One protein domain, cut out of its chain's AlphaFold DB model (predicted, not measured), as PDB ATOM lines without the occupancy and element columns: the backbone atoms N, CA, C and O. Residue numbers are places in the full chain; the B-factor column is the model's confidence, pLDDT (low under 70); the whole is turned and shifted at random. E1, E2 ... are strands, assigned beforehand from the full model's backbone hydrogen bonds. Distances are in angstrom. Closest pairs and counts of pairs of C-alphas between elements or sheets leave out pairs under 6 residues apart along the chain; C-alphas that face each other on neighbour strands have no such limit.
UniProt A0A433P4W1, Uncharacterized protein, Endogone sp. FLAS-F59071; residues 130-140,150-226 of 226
ATOM      1  N   ALA A 130      25.020  38.818  17.759       96.94
ATOM      2  CA  ALA A 130      24.481  39.726  16.753       96.94
ATOM      3  C   ALA A 130      23.317  39.079  15.997       96.94
ATOM      4  O   ALA A 130      23.442  37.961  15.493       96.94
ATOM      5  N   ALA A 131      22.199  39.791  15.878       97.00
ATOM      6  CA  ALA A 131      21.057  39.340  15.091       97.00
ATOM      7  C   ALA A 131      20.287  40.512  14.485       97.00
ATOM      8  O   ALA A 131      20.232  41.599  15.051       97.00
ATOM      9  N   PHE A 132      19.636  40.264  13.349       95.44
ATOM     10  CA  PHE A 132      18.680  41.201  12.778       95.44
ATOM     11  C   PHE A 132      17.256  40.708  12.994       95.44
ATOM     12  O   PHE A 132      16.907  39.614  12.539       95.44
ATOM     13  N   ASP A 133      16.405  41.552  13.566       93.94
ATOM     14  CA  ASP A 133      15.000  41.222  13.797       93.94
ATOM     15  C   ASP A 133      14.068  42.366  13.380       93.94
ATOM     16  O   ASP A 133      14.498  43.494  13.138       93.94
ATOM     17  N   TRP A 134      12.789  42.055  13.205       90.62
ATOM     18  CA  TRP A 134      11.754  43.034  12.904       90.62
ATOM     19  C   TRP A 134      10.975  43.390  14.164       90.62
ATOM     20  O   TRP A 134      10.315  42.543  14.761       90.62
ATOM     21  N   VAL A 135      10.969  44.672  14.505       87.44
ATOM     22  CA  VAL A 135      10.228  45.212  15.640       87.44
ATOM     23  C   VAL A 135       8.931  45.847  15.151       87.44
ATOM     24  O   VAL A 135       8.944  46.752  14.317       87.44
ATOM     25  N   GLU A 136       7.794  45.382  15.664       83.19
ATOM     26  CA  GLU A 136       6.494  45.996  15.392       83.19
ATOM     27  C   GLU A 136       6.265  47.197  16.309       83.19
ATOM     28  O   GLU A 136       6.265  47.068  17.532       83.19
ATOM     29  N   ILE A 137       6.014  48.363  15.714       74.50
ATOM     30  CA  ILE A 137       5.660  49.585  16.429       74.50
ATOM     31  C   ILE A 137       4.221  49.931  16.091       74.50
ATOM     32  O   ILE A 137       3.862  50.224  14.944       74.50
ATOM     33  N   ARG A 138       3.376  49.920  17.119       69.50
ATOM     34  CA  ARG A 138       2.024  50.450  16.996       69.50
ATOM     35  C   ARG A 138       2.106  51.971  17.035       69.50
ATOM     36  O   ARG A 138       2.563  52.542  18.020       69.50
ATOM     37  N   LYS A 139       1.638  52.638  15.979       59.16
ATOM     38  CA  LYS A 139       1.297  54.060  16.083       59.16
ATOM     39  C   LYS A 139       0.118  54.175  17.047       59.16
ATOM     40  O   LYS A 139      -0.908  53.533  16.834       59.16
ATOM     41  N   GLY A 140       0.276  54.960  18.110       51.91
ATOM     42  CA  GLY A 140      -0.806  55.271  19.039       51.91
ATOM     43  C   GLY A 140      -1.960  55.932  18.288       51.91
ATOM     44  O   GLY A 140      -1.857  57.078  17.864       51.91
ATOM     45  N   SER A 150       3.801  50.180  11.878       73.88
ATOM     46  CA  SER A 150       5.111  50.441  11.284       73.88
ATOM     47  C   SER A 150       6.071  49.387  11.815       73.88
ATOM     48  O   SER A 150       6.144  49.183  13.026       73.88
ATOM     49  N   ARG A 151       6.798  48.693  10.939       85.38
ATOM     50  CA  ARG A 151       7.841  47.745  11.357       85.38
ATOM     51  C   ARG A 151       9.201  48.398  11.183       85.38
ATOM     52  O   ARG A 151       9.423  49.050  10.167       85.38
ATOM     53  N   ARG A 152      10.087  48.213  12.156       90.31
ATOM     54  CA  ARG A 152      11.496  48.603  12.069       90.31
ATOM     55  C   ARG A 152      12.366  47.372  11.902       90.31
ATOM     56  O   ARG A 152      12.098  46.349  12.536       90.31
ATOM     57  N   ARG A 153      13.382  47.453  11.050       94.12
ATOM     58  CA  ARG A 153      14.456  46.468  10.994       94.12
ATOM     59  C   ARG A 153      15.498  46.890  12.014       94.12
ATOM     60  O   ARG A 153      16.076  47.957  11.873       94.12
ATOM     61  N   CYS A 154      15.727  46.060  13.022       95.25
ATOM     62  CA  CYS A 154      16.688  46.361  14.070       95.25
ATOM     63  C   CYS A 154      17.882  45.413  14.019       95.25
ATOM     64  O   CYS A 154      17.726  44.224  13.723       95.25
ATOM     65  N   LEU A 155      19.055  45.940  14.353       96.69
ATOM     66  CA  LEU A 155      20.249  45.169  14.674       96.69
ATOM     67  C   LEU A 155      20.372  45.081  16.200       96.69
ATOM     68  O   LEU A 155      20.401  46.100  16.886       96.69
ATOM     69  N   LEU A 156      20.414  43.857  16.717       96.50
ATOM     70  CA  LEU A 156      20.570  43.539  18.132       96.50
ATOM     71  C   LEU A 156      22.016  43.109  18.363       96.50
ATOM     72  O   LEU A 156      22.464  42.158  17.721       96.50
ATOM     73  N   LEU A 157      22.722  43.782  19.266       96.94
ATOM     74  CA  LEU A 157      24.116  43.504  19.608       96.94
ATOM     75  C   LEU A 157      24.214  43.178  21.094       96.94
ATOM     76  O   LEU A 157      23.779  43.973  21.920       96.94
ATOM     77  N   GLY A 158      24.767  42.018  21.429       95.69
ATOM     78  CA  GLY A 158      25.091  41.619  22.797       95.69
ATOM     79  C   GLY A 158      26.588  41.730  23.064       95.69
ATOM     80  O   GLY A 158      27.401  41.517  22.160       95.69
ATOM     81  N   TYR A 159      26.924  42.053  24.306       95.44
ATOM     82  CA  TYR A 159      28.273  42.278  24.813       95.44
ATOM     83  C   TYR A 159      28.446  41.618  26.192       95.44
ATOM     84  O   TYR A 159      27.453  41.270  26.841       95.44
ATOM     85  N   PRO A 160      29.688  41.484  26.696       93.69
ATOM     86  CA  PRO A 160      29.955  40.978  28.041       93.69
ATOM     87  C   PRO A 160      29.368  41.823  29.178       93.69
ATOM     88  O   PRO A 160      29.199  41.315  30.282       93.69
ATOM     89  N   ASP A 161      29.057  43.094  28.923       92.62
ATOM     90  CA  ASP A 161      28.537  44.034  29.916       92.62
ATOM     91  C   ASP A 161      27.144  44.588  29.571       92.62
ATOM     92  O   ASP A 161      26.662  45.509  30.235       92.62
ATOM     93  N   GLY A 162      26.479  44.045  28.548       94.38
ATOM     94  CA  GLY A 162      25.119  44.437  28.191       94.38
ATOM     95  C   GLY A 162      24.806  44.322  26.703       94.38
ATOM     96  O   GLY A 162      25.226  43.379  26.042       94.38
ATOM     97  N   PHE A 163      23.998  45.239  26.170       95.62
ATOM     98  CA  PHE A 163      23.499  45.152  24.795       95.62
ATOM     99  C   PHE A 163      23.163  46.510  24.176       95.62
ATOM    100  O   PHE A 163      22.948  47.501  24.875       95.62
ATOM    101  N   GLN A 164      23.061  46.526  22.848       95.69
ATOM    102  CA  GLN A 164      22.573  47.646  22.048       95.69
ATOM    103  C   GLN A 164      21.529  47.185  21.031       95.69
ATOM    104  O   GLN A 164      21.553  46.056  20.537       95.69
ATOM    105  N   ILE A 165      20.620  48.091  20.694       95.25
ATOM    106  CA  ILE A 165      19.607  47.932  19.657       95.25
ATOM    107  C   ILE A 165      19.711  49.140  18.738       95.25
ATOM    108  O   ILE A 165      19.562  50.275  19.186       95.25
ATOM    109  N   TRP A 166      19.916  48.885  17.455       96.94
ATOM    110  CA  TRP A 166      20.038  49.902  16.416       96.94
ATOM    111  C   TRP A 166      18.875  49.798  15.438       96.94
ATOM    112  O   TRP A 166      18.507  48.688  15.053       96.94
ATOM    113  N   ASP A 167      18.312  50.933  15.029       94.12
ATOM    114  CA  ASP A 167      17.440  51.009  13.860       94.12
ATOM    115  C   ASP A 167      18.318  50.974  12.612       94.12
ATOM    116  O   ASP A 167      19.235  51.777  12.459       94.12
ATOM    117  N   VAL A 168      18.039  50.023  11.731       96.50
ATOM    118  CA  VAL A 168      18.700  49.868  10.430       96.50
ATOM    119  C   VAL A 168      17.660  49.760   9.314       96.50
ATOM    120  O   VAL A 168      17.913  49.159   8.269       96.50
ATOM    121  N   THR A 169      16.444  50.265   9.556       93.56
ATOM    122  CA  THR A 169      15.356  50.256   8.570       93.56
ATOM    123  C   THR A 169      15.719  51.081   7.341       93.56
ATOM    124  O   THR A 169      15.461  50.645   6.220       93.56
ATOM    125  N   ASP A 170      16.317  52.246   7.571       92.44
ATOM    126  CA  ASP A 170      16.878  53.117   6.549       92.44
ATOM    127  C   ASP A 170      18.407  53.068   6.651       92.44
ATOM    128  O   ASP A 170      18.969  53.227   7.735       92.44
ATOM    129  N   LEU A 171      19.080  52.800   5.532       92.88
ATOM    130  CA  LEU A 171      20.541  52.710   5.488       92.88
ATOM    131  C   LEU A 171      21.205  54.090   5.540       92.88
ATOM    132  O   LEU A 171      22.376  54.173   5.909       92.88
ATOM    133  N   ASP A 172      20.461  55.144   5.203       95.44
ATOM    134  CA  ASP A 172      20.933  56.525   5.283       95.44
ATOM    135  C   ASP A 172      20.708  57.134   6.685       95.44
ATOM    136  O   ASP A 172      21.323  58.148   7.017       95.44
ATOM    137  N   ASP A 173      19.878  56.500   7.525       93.31
ATOM    138  CA  ASP A 173      19.518  56.948   8.883       93.31
ATOM    139  C   ASP A 173      19.649  55.818   9.922       93.31
ATOM    140  O   ASP A 173      18.728  55.486  10.677       93.31
ATOM    141  N   VAL A 174      20.828  55.195   9.954       95.88
ATOM    142  CA  VAL A 174      21.163  54.184  10.962       95.88
ATOM    143  C   VAL A 174      21.458  54.860  12.298       95.88
ATOM    144  O   VAL A 174      22.406  55.640  12.413       95.88
ATOM    145  N   HIS A 175      20.691  54.523  13.335       94.94
ATOM    146  CA  HIS A 175      20.835  55.141  14.653       94.94
ATOM    147  C   HIS A 175      20.565  54.167  15.802       94.94
ATOM    148  O   HIS A 175      19.814  53.199  15.679       94.94
ATOM    149  N   GLU A 176      21.185  54.423  16.952       94.88
ATOM    150  CA  GLU A 176      20.944  53.651  18.169       94.88
ATOM    151  C   GLU A 176      19.543  53.970  18.720       94.88
ATOM    152  O   GLU A 176      19.180  55.131  18.904       94.88
ATOM    153  N   ILE A 177      18.752  52.930  18.993       91.69
ATOM    154  CA  ILE A 177      17.443  53.042  19.653       91.69
ATOM    155  C   ILE A 177      17.612  52.906  21.167       91.69
ATOM    156  O   ILE A 177      16.953  53.607  21.937       91.69
ATOM    157  N   TYR A 178      18.429  51.943  21.597       91.25
ATOM    158  CA  TYR A 178      18.562  51.592  23.004       91.25
ATOM    159  C   TYR A 178      19.925  50.975  23.300       91.25
ATOM    160  O   TYR A 178      20.415  50.158  22.524       91.25
ATOM    161  N   SER A 179      20.498  51.312  24.451       93.25
ATOM    162  CA  SER A 179      21.768  50.770  24.922       93.25
ATOM    163  C   SER A 179      21.745  50.617  26.430       93.25
ATOM    164  O   SER A 179      21.275  51.497  27.158       93.25
ATOM    165  N   VAL A 180      22.257  49.485  26.901       92.75
ATOM    166  CA  VAL A 180      22.497  49.230  28.316       92.75
ATOM    167  C   VAL A 180      23.896  48.657  28.446       92.75
ATOM    168  O   VAL A 180      24.164  47.571  27.944       92.75
ATOM    169  N   ARG A 181      24.767  49.388  29.146       89.56
ATOM    170  CA  ARG A 181      26.119  48.967  29.534       89.56
ATOM    171  C   ARG A 181      26.180  48.937  31.050       89.56
ATOM    172  O   ARG A 181      26.356  49.965  31.704       89.56
ATOM    173  N   ASN A 182      25.860  47.783  31.614       83.94
ATOM    174  CA  ASN A 182      25.847  47.573  33.049       83.94
ATOM    175  C   ASN A 182      26.086  46.092  33.357       83.94
ATOM    176  O   ASN A 182      25.148  45.291  33.399       83.94
ATOM    177  N   GLU A 183      27.351  45.761  33.611       77.12
ATOM    178  CA  GLU A 183      27.777  44.403  33.950       77.12
ATOM    179  C   GLU A 183      27.086  43.883  35.223       77.12
ATOM    180  O   GLU A 183      26.693  42.723  35.268       77.12
ATOM    181  N   ASP A 184      26.833  44.746  36.213       84.56
ATOM    182  CA  ASP A 184      26.220  44.348  37.489       84.56
ATOM    183  C   ASP A 184      24.727  43.995  37.363       84.56
ATOM    184  O   ASP A 184      24.183  43.267  38.195       84.56
ATOM    185  N   ARG A 185      24.031  44.543  36.358       80.50
ATOM    186  CA  ARG A 185      22.583  44.346  36.159       80.50
ATOM    187  C   ARG A 185      22.246  43.354  35.061       80.50
ATOM    188  O   ARG A 185      21.282  42.611  35.213       80.50
ATOM    189  N   VAL A 186      22.963  43.423  33.943       84.81
ATOM    190  CA  VAL A 186      22.674  42.623  32.746       84.81
ATOM    191  C   VAL A 186      23.674  41.481  32.615       84.81
ATOM    192  O   VAL A 186      23.275  40.364  32.304       84.81
ATOM    193  N   GLY A 187      24.950  41.749  32.902       85.69
ATOM    194  CA  GLY A 187      26.032  40.794  32.693       85.69
ATOM    195  C   GLY A 187      26.246  40.462  31.215       85.69
ATOM    196  O   GLY A 187      25.808  41.190  30.320       85.69
ATOM    197  N   ALA A 188      26.940  39.351  30.971       89.81
ATOM    198  CA  ALA A 188      27.293  38.921  29.627       89.81
ATOM    199  C   ALA A 188      26.074  38.404  28.867       89.81
ATOM    200  O   ALA A 188      25.469  37.406  29.253       89.81
ATOM    201  N   VAL A 189      25.755  39.059  27.753       92.62
ATOM    202  CA  VAL A 189      24.612  38.701  26.914       92.62
ATOM    203  C   VAL A 189      24.999  37.568  25.971       92.62
ATOM    204  O   VAL A 189      25.881  37.728  25.119       92.62
ATOM    205  N   ALA A 190      24.319  36.428  26.100       91.81
ATOM    206  CA  ALA A 190      24.496  35.284  25.213       91.81
ATOM    207  C   ALA A 190      23.490  35.316  24.055       91.81
ATOM    208  O   ALA A 190      23.827  34.914  22.937       91.81
ATOM    209  N   CYS A 191      22.268  35.808  24.294       91.00
ATOM    210  CA  CYS A 191      21.308  36.051  23.221       91.00
ATOM    211  C   CYS A 191      20.308  37.183  23.505       91.00
ATOM    212  O   CYS A 191      20.019  37.537  24.648       91.00
ATOM    213  N   LEU A 192      19.761  37.738  22.419       93.56
ATOM    214  CA  LEU A 192      18.690  38.736  22.442       93.56
ATOM    215  C   LEU A 192      17.574  38.314  21.496       93.56
ATOM    216  O   LEU A 192      17.835  37.898  20.363       93.56
ATOM    217  N   GLN A 193      16.329  38.475  21.936       90.25
ATOM    218  CA  GLN A 193      15.163  38.166  21.117       90.25
ATOM    219  C   GLN A 193      14.048  39.192  21.321       90.25
ATOM    220  O   GLN A 193      13.676  39.514  22.451       90.25
ATOM    221  N   ILE A 194      13.459  39.659  20.216       88.12
ATOM    222  CA  ILE A 194      12.226  40.442  20.268       88.12
ATOM    223  C   ILE A 194      11.069  39.500  20.594       88.12
ATOM    224  O   ILE A 194      10.815  38.528  19.881       88.12
ATOM    225  N   VAL A 195      10.352  39.784  21.678       84.00
ATOM    226  CA  VAL A 195       9.211  38.971  22.102       84.00
ATOM    227  C   VAL A 195       7.988  39.365  21.270       84.00
ATOM    228  O   VAL A 195       7.533  40.514  21.358       84.00
ATOM    229  N   PRO A 196       7.408  38.433  20.487       72.69
ATOM    230  CA  PRO A 196       6.227  38.729  19.689       72.69
ATOM    231  C   PRO A 196       5.045  39.185  20.560       72.69
ATOM    232  O   PRO A 196       4.941  38.801  21.730       72.69
ATOM    233  N   PRO A 197       4.100  39.960  20.002       67.06
ATOM    234  CA  PRO A 197       2.816  40.206  20.647       67.06
ATOM    235  C   PRO A 197       2.122  38.880  21.019       67.06
ATOM    236  O   PRO A 197       1.963  38.022  20.145       67.06
ATOM    237  N   PRO A 198       1.687  38.674  22.278       63.84
ATOM    238  CA  PRO A 198       0.893  37.541  22.667       63.84
ATOM    239  C   PRO A 198      -0.388  37.636  21.869       63.84
ATOM    240  O   PRO A 198      -1.027  38.686  21.734       63.84
ATOM    241  N   ARG A 199      -0.745  36.500  21.289       62.59
ATOM    242  CA  ARG A 199      -2.013  36.356  20.597       62.59
ATOM    243  C   ARG A 199      -3.077  36.545  21.666       62.59
ATOM    244  O   ARG A 199      -3.129  35.748  22.598       62.59
ATOM    245  N   ARG A 200      -3.872  37.617  21.567       65.38
ATOM    246  CA  ARG A 200      -4.969  37.875  22.507       65.38
ATOM    247  C   ARG A 200      -5.821  36.608  22.592       65.38
ATOM    248  O   ARG A 200      -6.466  36.235  21.611       65.38
ATOM    249  N   ALA A 201      -5.764  35.915  23.725       58.78
ATOM    250  CA  ALA A 201      -6.550  34.713  23.926       58.78
ATOM    251  C   ALA A 201      -8.015  35.135  24.063       58.78
ATOM    252  O   ALA A 201      -8.350  35.998  24.877       58.78
ATOM    253  N   ALA A 202      -8.882  34.554  23.239       61.69
ATOM    254  CA  ALA A 202     -10.319  34.690  23.406       61.69
ATOM    255  C   ALA A 202     -10.711  33.941  24.686       61.69
ATOM    256  O   ALA A 202     -10.646  32.714  24.735       61.69
ATOM    257  N   VAL A 203     -11.086  34.676  25.729       62.34
ATOM    258  CA  VAL A 203     -11.565  34.102  26.985       62.34
ATOM    259  C   VAL A 203     -13.075  34.276  27.033       62.34
ATOM    260  O   VAL A 203     -13.607  35.382  26.977       62.34
ATOM    261  N   SER A 204     -13.783  33.154  27.124       59.75
ATOM    262  CA  SER A 204     -15.223  33.142  27.367       59.75
ATOM    263  C   SER A 204     -15.461  33.354  28.862       59.75
ATOM    264  O   SER A 204     -15.229  32.443  29.658       59.75
ATOM    265  N   ILE A 205     -15.950  34.534  29.244       61.06
ATOM    266  CA  ILE A 205     -16.462  34.785  30.597       61.06
ATOM    267  C   ILE A 205     -17.974  34.969  30.472       61.06
ATOM    268  O   ILE A 205     -18.447  35.912  29.840       61.06
ATOM    269  N   GLY A 206     -18.748  34.033  31.031       62.25
ATOM    270  CA  GLY A 206     -20.212  34.130  31.080       62.25
ATOM    271  C   GLY A 206     -20.906  34.194  29.711       62.25
ATOM    272  O   GLY A 206     -21.875  34.932  29.555       62.25
ATOM    273  N   GLY A 207     -20.402  33.478  28.698       62.66
ATOM    274  CA  GLY A 207     -21.001  33.446  27.355       62.66
ATOM    275  C   GLY A 207     -20.684  34.660  26.470       62.66
ATOM    276  O   GLY A 207     -21.131  34.710  25.327       62.66
ATOM    277  N   ARG A 208     -19.883  35.621  26.953       56.41
ATOM    278  CA  ARG A 208     -19.299  36.692  26.133       56.41
ATOM    279  C   ARG A 208     -17.825  36.389  25.875       56.41
ATOM    280  O   ARG A 208     -17.066  36.125  26.805       56.41
ATOM    281  N   VAL A 209     -17.430  36.422  24.603       59.75
ATOM    282  CA  VAL A 209     -16.025  36.310  24.197       59.75
ATOM    283  C   VAL A 209     -15.349  37.647  24.488       59.75
ATOM    284  O   VAL A 209     -15.532  38.616  23.752       59.75
ATOM    285  N   GLY A 210     -14.616  37.714  25.595       59.81
ATOM    286  CA  GLY A 210     -13.709  38.812  25.906       59.81
ATOM    287  C   GLY A 210     -12.305  38.492  25.402       59.81
ATOM    288  O   GLY A 210     -11.906  37.331  25.333       59.81
ATOM    289  N   LEU A 211     -11.533  39.510  25.036       64.88
ATOM    290  CA  LEU A 211     -10.097  39.339  24.824       64.88
ATOM    291  C   LEU A 211      -9.424  39.433  26.194       64.88
ATOM    292  O   LEU A 211      -9.667  40.399  26.918       64.88
ATOM    293  N   ALA A 212      -8.607  38.441  26.559       66.12
ATOM    294  CA  ALA A 212      -7.742  38.574  27.727       66.12
ATOM    295  C   ALA A 212      -6.857  39.817  27.555       66.12
ATOM    296  O   ALA A 212      -6.229  39.992  26.507       66.12
ATOM    297  N   HIS A 213      -6.849  40.681  28.570       68.69
ATOM    298  CA  HIS A 213      -6.009  41.871  28.602       68.69
ATOM    299  C   HIS A 213      -4.556  41.452  28.860       68.69
ATOM    300  O   HIS A 213      -4.273  40.801  29.864       68.69
ATOM    301  N   ASP A 214      -3.648  41.814  27.957       70.31
ATOM    302  CA  ASP A 214      -2.206  41.670  28.161       70.31
ATOM    303  C   ASP A 214      -1.719  42.869  28.985       70.31
ATOM    304  O   ASP A 214      -1.761  44.007  28.524       70.31
ATOM    305  N   GLU A 215      -1.289  42.625  30.222       73.19
ATOM    306  CA  GLU A 215      -0.830  43.664  31.160       73.19
ATOM    307  C   GLU A 215       0.377  44.472  30.639       73.19
ATOM    308  O   GLU A 215       0.617  45.593  31.089       73.19
ATOM    309  N   TRP A 216       1.114  43.928  29.666       70.19
ATOM    310  CA  TRP A 216       2.281  44.563  29.057       70.19
ATOM    311  C   TRP A 216       2.001  45.100  27.654       70.19
ATOM    312  O   TRP A 216       2.940  45.491  26.959       70.19
ATOM    313  N   GLU A 217       0.738  45.126  27.217       69.44
ATOM    314  CA  GLU A 217       0.367  45.549  25.864       69.44
ATOM    315  C   GLU A 217       0.898  46.953  25.531       69.44
ATOM    316  O   GLU A 217       1.435  47.162  24.440       69.44
ATOM    317  N   ASP A 218       0.842  47.870  26.497       69.44
ATOM    318  CA  ASP A 218       1.312  49.253  26.355       69.44
ATOM    319  C   ASP A 218       2.843  49.394  26.408       69.44
ATOM    320  O   ASP A 218       3.379  50.442  26.052       69.44
ATOM    321  N   LYS A 219       3.566  48.353  26.846       71.00
ATOM    322  CA  LYS A 219       5.035  48.367  26.987       71.00
ATOM    323  C   LYS A 219       5.759  47.671  25.834       71.00
ATOM    324  O   LYS A 219       6.949  47.388  25.940       71.00
ATOM    325  N   ARG A 220       5.055  47.355  24.745       71.12
ATOM    326  CA  ARG A 220       5.634  46.680  23.576       71.12
ATOM    327  C   ARG A 220       6.490  47.628  22.730       71.12
ATOM    328  O   ARG A 220       6.145  48.802  22.609       71.12
ATOM    329  N   PRO A 221       7.537  47.111  22.064       71.88
ATOM    330  CA  PRO A 221       8.014  45.720  22.065       71.88
ATOM    331  C   PRO A 221       8.740  45.341  23.367       71.88
ATOM    332  O   PRO A 221       9.405  46.169  23.978       71.88
ATOM    333  N   LEU A 222       8.643  44.070  23.768       76.06
ATOM    334  CA  LEU A 222       9.446  43.523  24.866       76.06
ATOM    335  C   LEU A 222      10.680  42.815  24.294       76.06
ATOM    336  O   LEU A 222      10.606  42.209  23.223       76.06
ATOM    337  N   VAL A 223      11.792  42.868  25.023       80.38
ATOM    338  CA  VAL A 223      13.053  42.206  24.664       80.38
ATOM    339  C   VAL A 223      13.373  41.168  25.732       80.38
ATOM    340  O   VAL A 223      13.350  41.479  26.921       80.38
ATOM    341  N   ALA A 224      13.644  39.939  25.301       78.69
ATOM    342  CA  ALA A 224      14.185  38.889  26.152       78.69
ATOM    343  C   ALA A 224      15.712  38.871  26.024       78.69
ATOM    344  O   ALA A 224      16.243  38.959  24.913       78.69
ATOM    345  N   ILE A 225      16.384  38.761  27.168       81.62
ATOM    346  CA  ILE A 225      17.840  38.726  27.310       81.62
ATOM    347  C   ILE A 225      18.162  37.449  28.085       81.62
ATOM    348  O   ILE A 225      17.540  37.211  29.127       81.62
ATOM    349  N   VAL A 226      19.073  36.630  27.560       74.81
ATOM    350  CA  VAL A 226      19.546  35.389  28.199       74.81
ATOM    351  C   VAL A 226      21.062  35.388  28.272       74.81
ATOM    352  O   VAL A 226      21.705  35.839  27.289       74.81
TER     353      VAL A 226
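AT A GLANCE: This is residues 130 to 140 and 150 to 226 of the 226 residues of an uncharacterized protein of Endogone sp. FLAS-F59071 (UniProt A0A433P4W1). A strongly twisted sheet of four strands, E1 to E4, has a small two-strand sheet, E5 and E8, over part of one face, a sandwich that is only partly face to face; from E5 and E8 a thin two-stranded arm runs out and ends in the small hairpin E6 and E7. The arm makes much of the length of the whole, with spans of 51 by 34 by 19 A. The printed part has 88 residues, with no named helix and eight named strands, E1 to E8 in order along the chain. The large sheet has the order E1, E2, E3, E4, and the three sheets are antiparallel throughout; the class is all strand. The whole is loose, with a radius of gyration of the C-alphas of 16.4 A.

IN THESE COORDINATES: In the large sheet, E1 is residues 130 to 138, 24.9 A long, with C-alpha 130 at (24.481, 39.726, 16.753). E2, the longest strand, is residues 150 to 159, 28.0 A. E3 is residues 162 to 167, 17.5 A, and E4 is residues 175 to 181, 17.0 A. The second sheet holds E5, residues 192 to 195, and E8, residues 222 to 225, with C-alpha 225 at (17.840, 38.726, 27.310). E6 is residues 202 to 205 and E7 residues 208 to 211, with C-alpha 208 at (-19.299, 36.692, 26.133).

HOW THE PARTS SIT: E1 and E4 are the edge strands of the large sheet. E1 and E2 are antiparallel at 145 degrees, with N 133 and O 154 3.0 A apart. E2, E3 and E4 form a meander, each strand the antiparallel neighbour of the one before; N 157 and O 164 are 2.9 A apart, and N 165 and O 178 are 2.8 A apart. From edge to edge the strands' lines turn by 67 degrees. The sheets of the sandwich, two sheets face to face, have best planes 16 degrees apart. The closest C-alphas of E1 and E5 are those of Val 135 and Ile 194, 6.9 A. E3 and E5 are apart, but only just, at 8.4 A. E5 and E8 are antiparallel, with N 195 and O 222 2.9 A apart. The hairpin E6 and E7, with N 203 and O 210 2.8 A apart, is apart from the other named strands.

THE WHOLE: The C-alphas farthest apart, those of Asp 172 and Gly 206, are 53.5 A apart. Residues 141 to 149 are not printed, and C-alphas 140 and 150 are 10.9 A apart across that cut. Of the links that are printed whole, none is long. The mean pLDDT of the printed part is 81.8; residues 138 to 140, 197 to 213 and 217 to 218 are under 70.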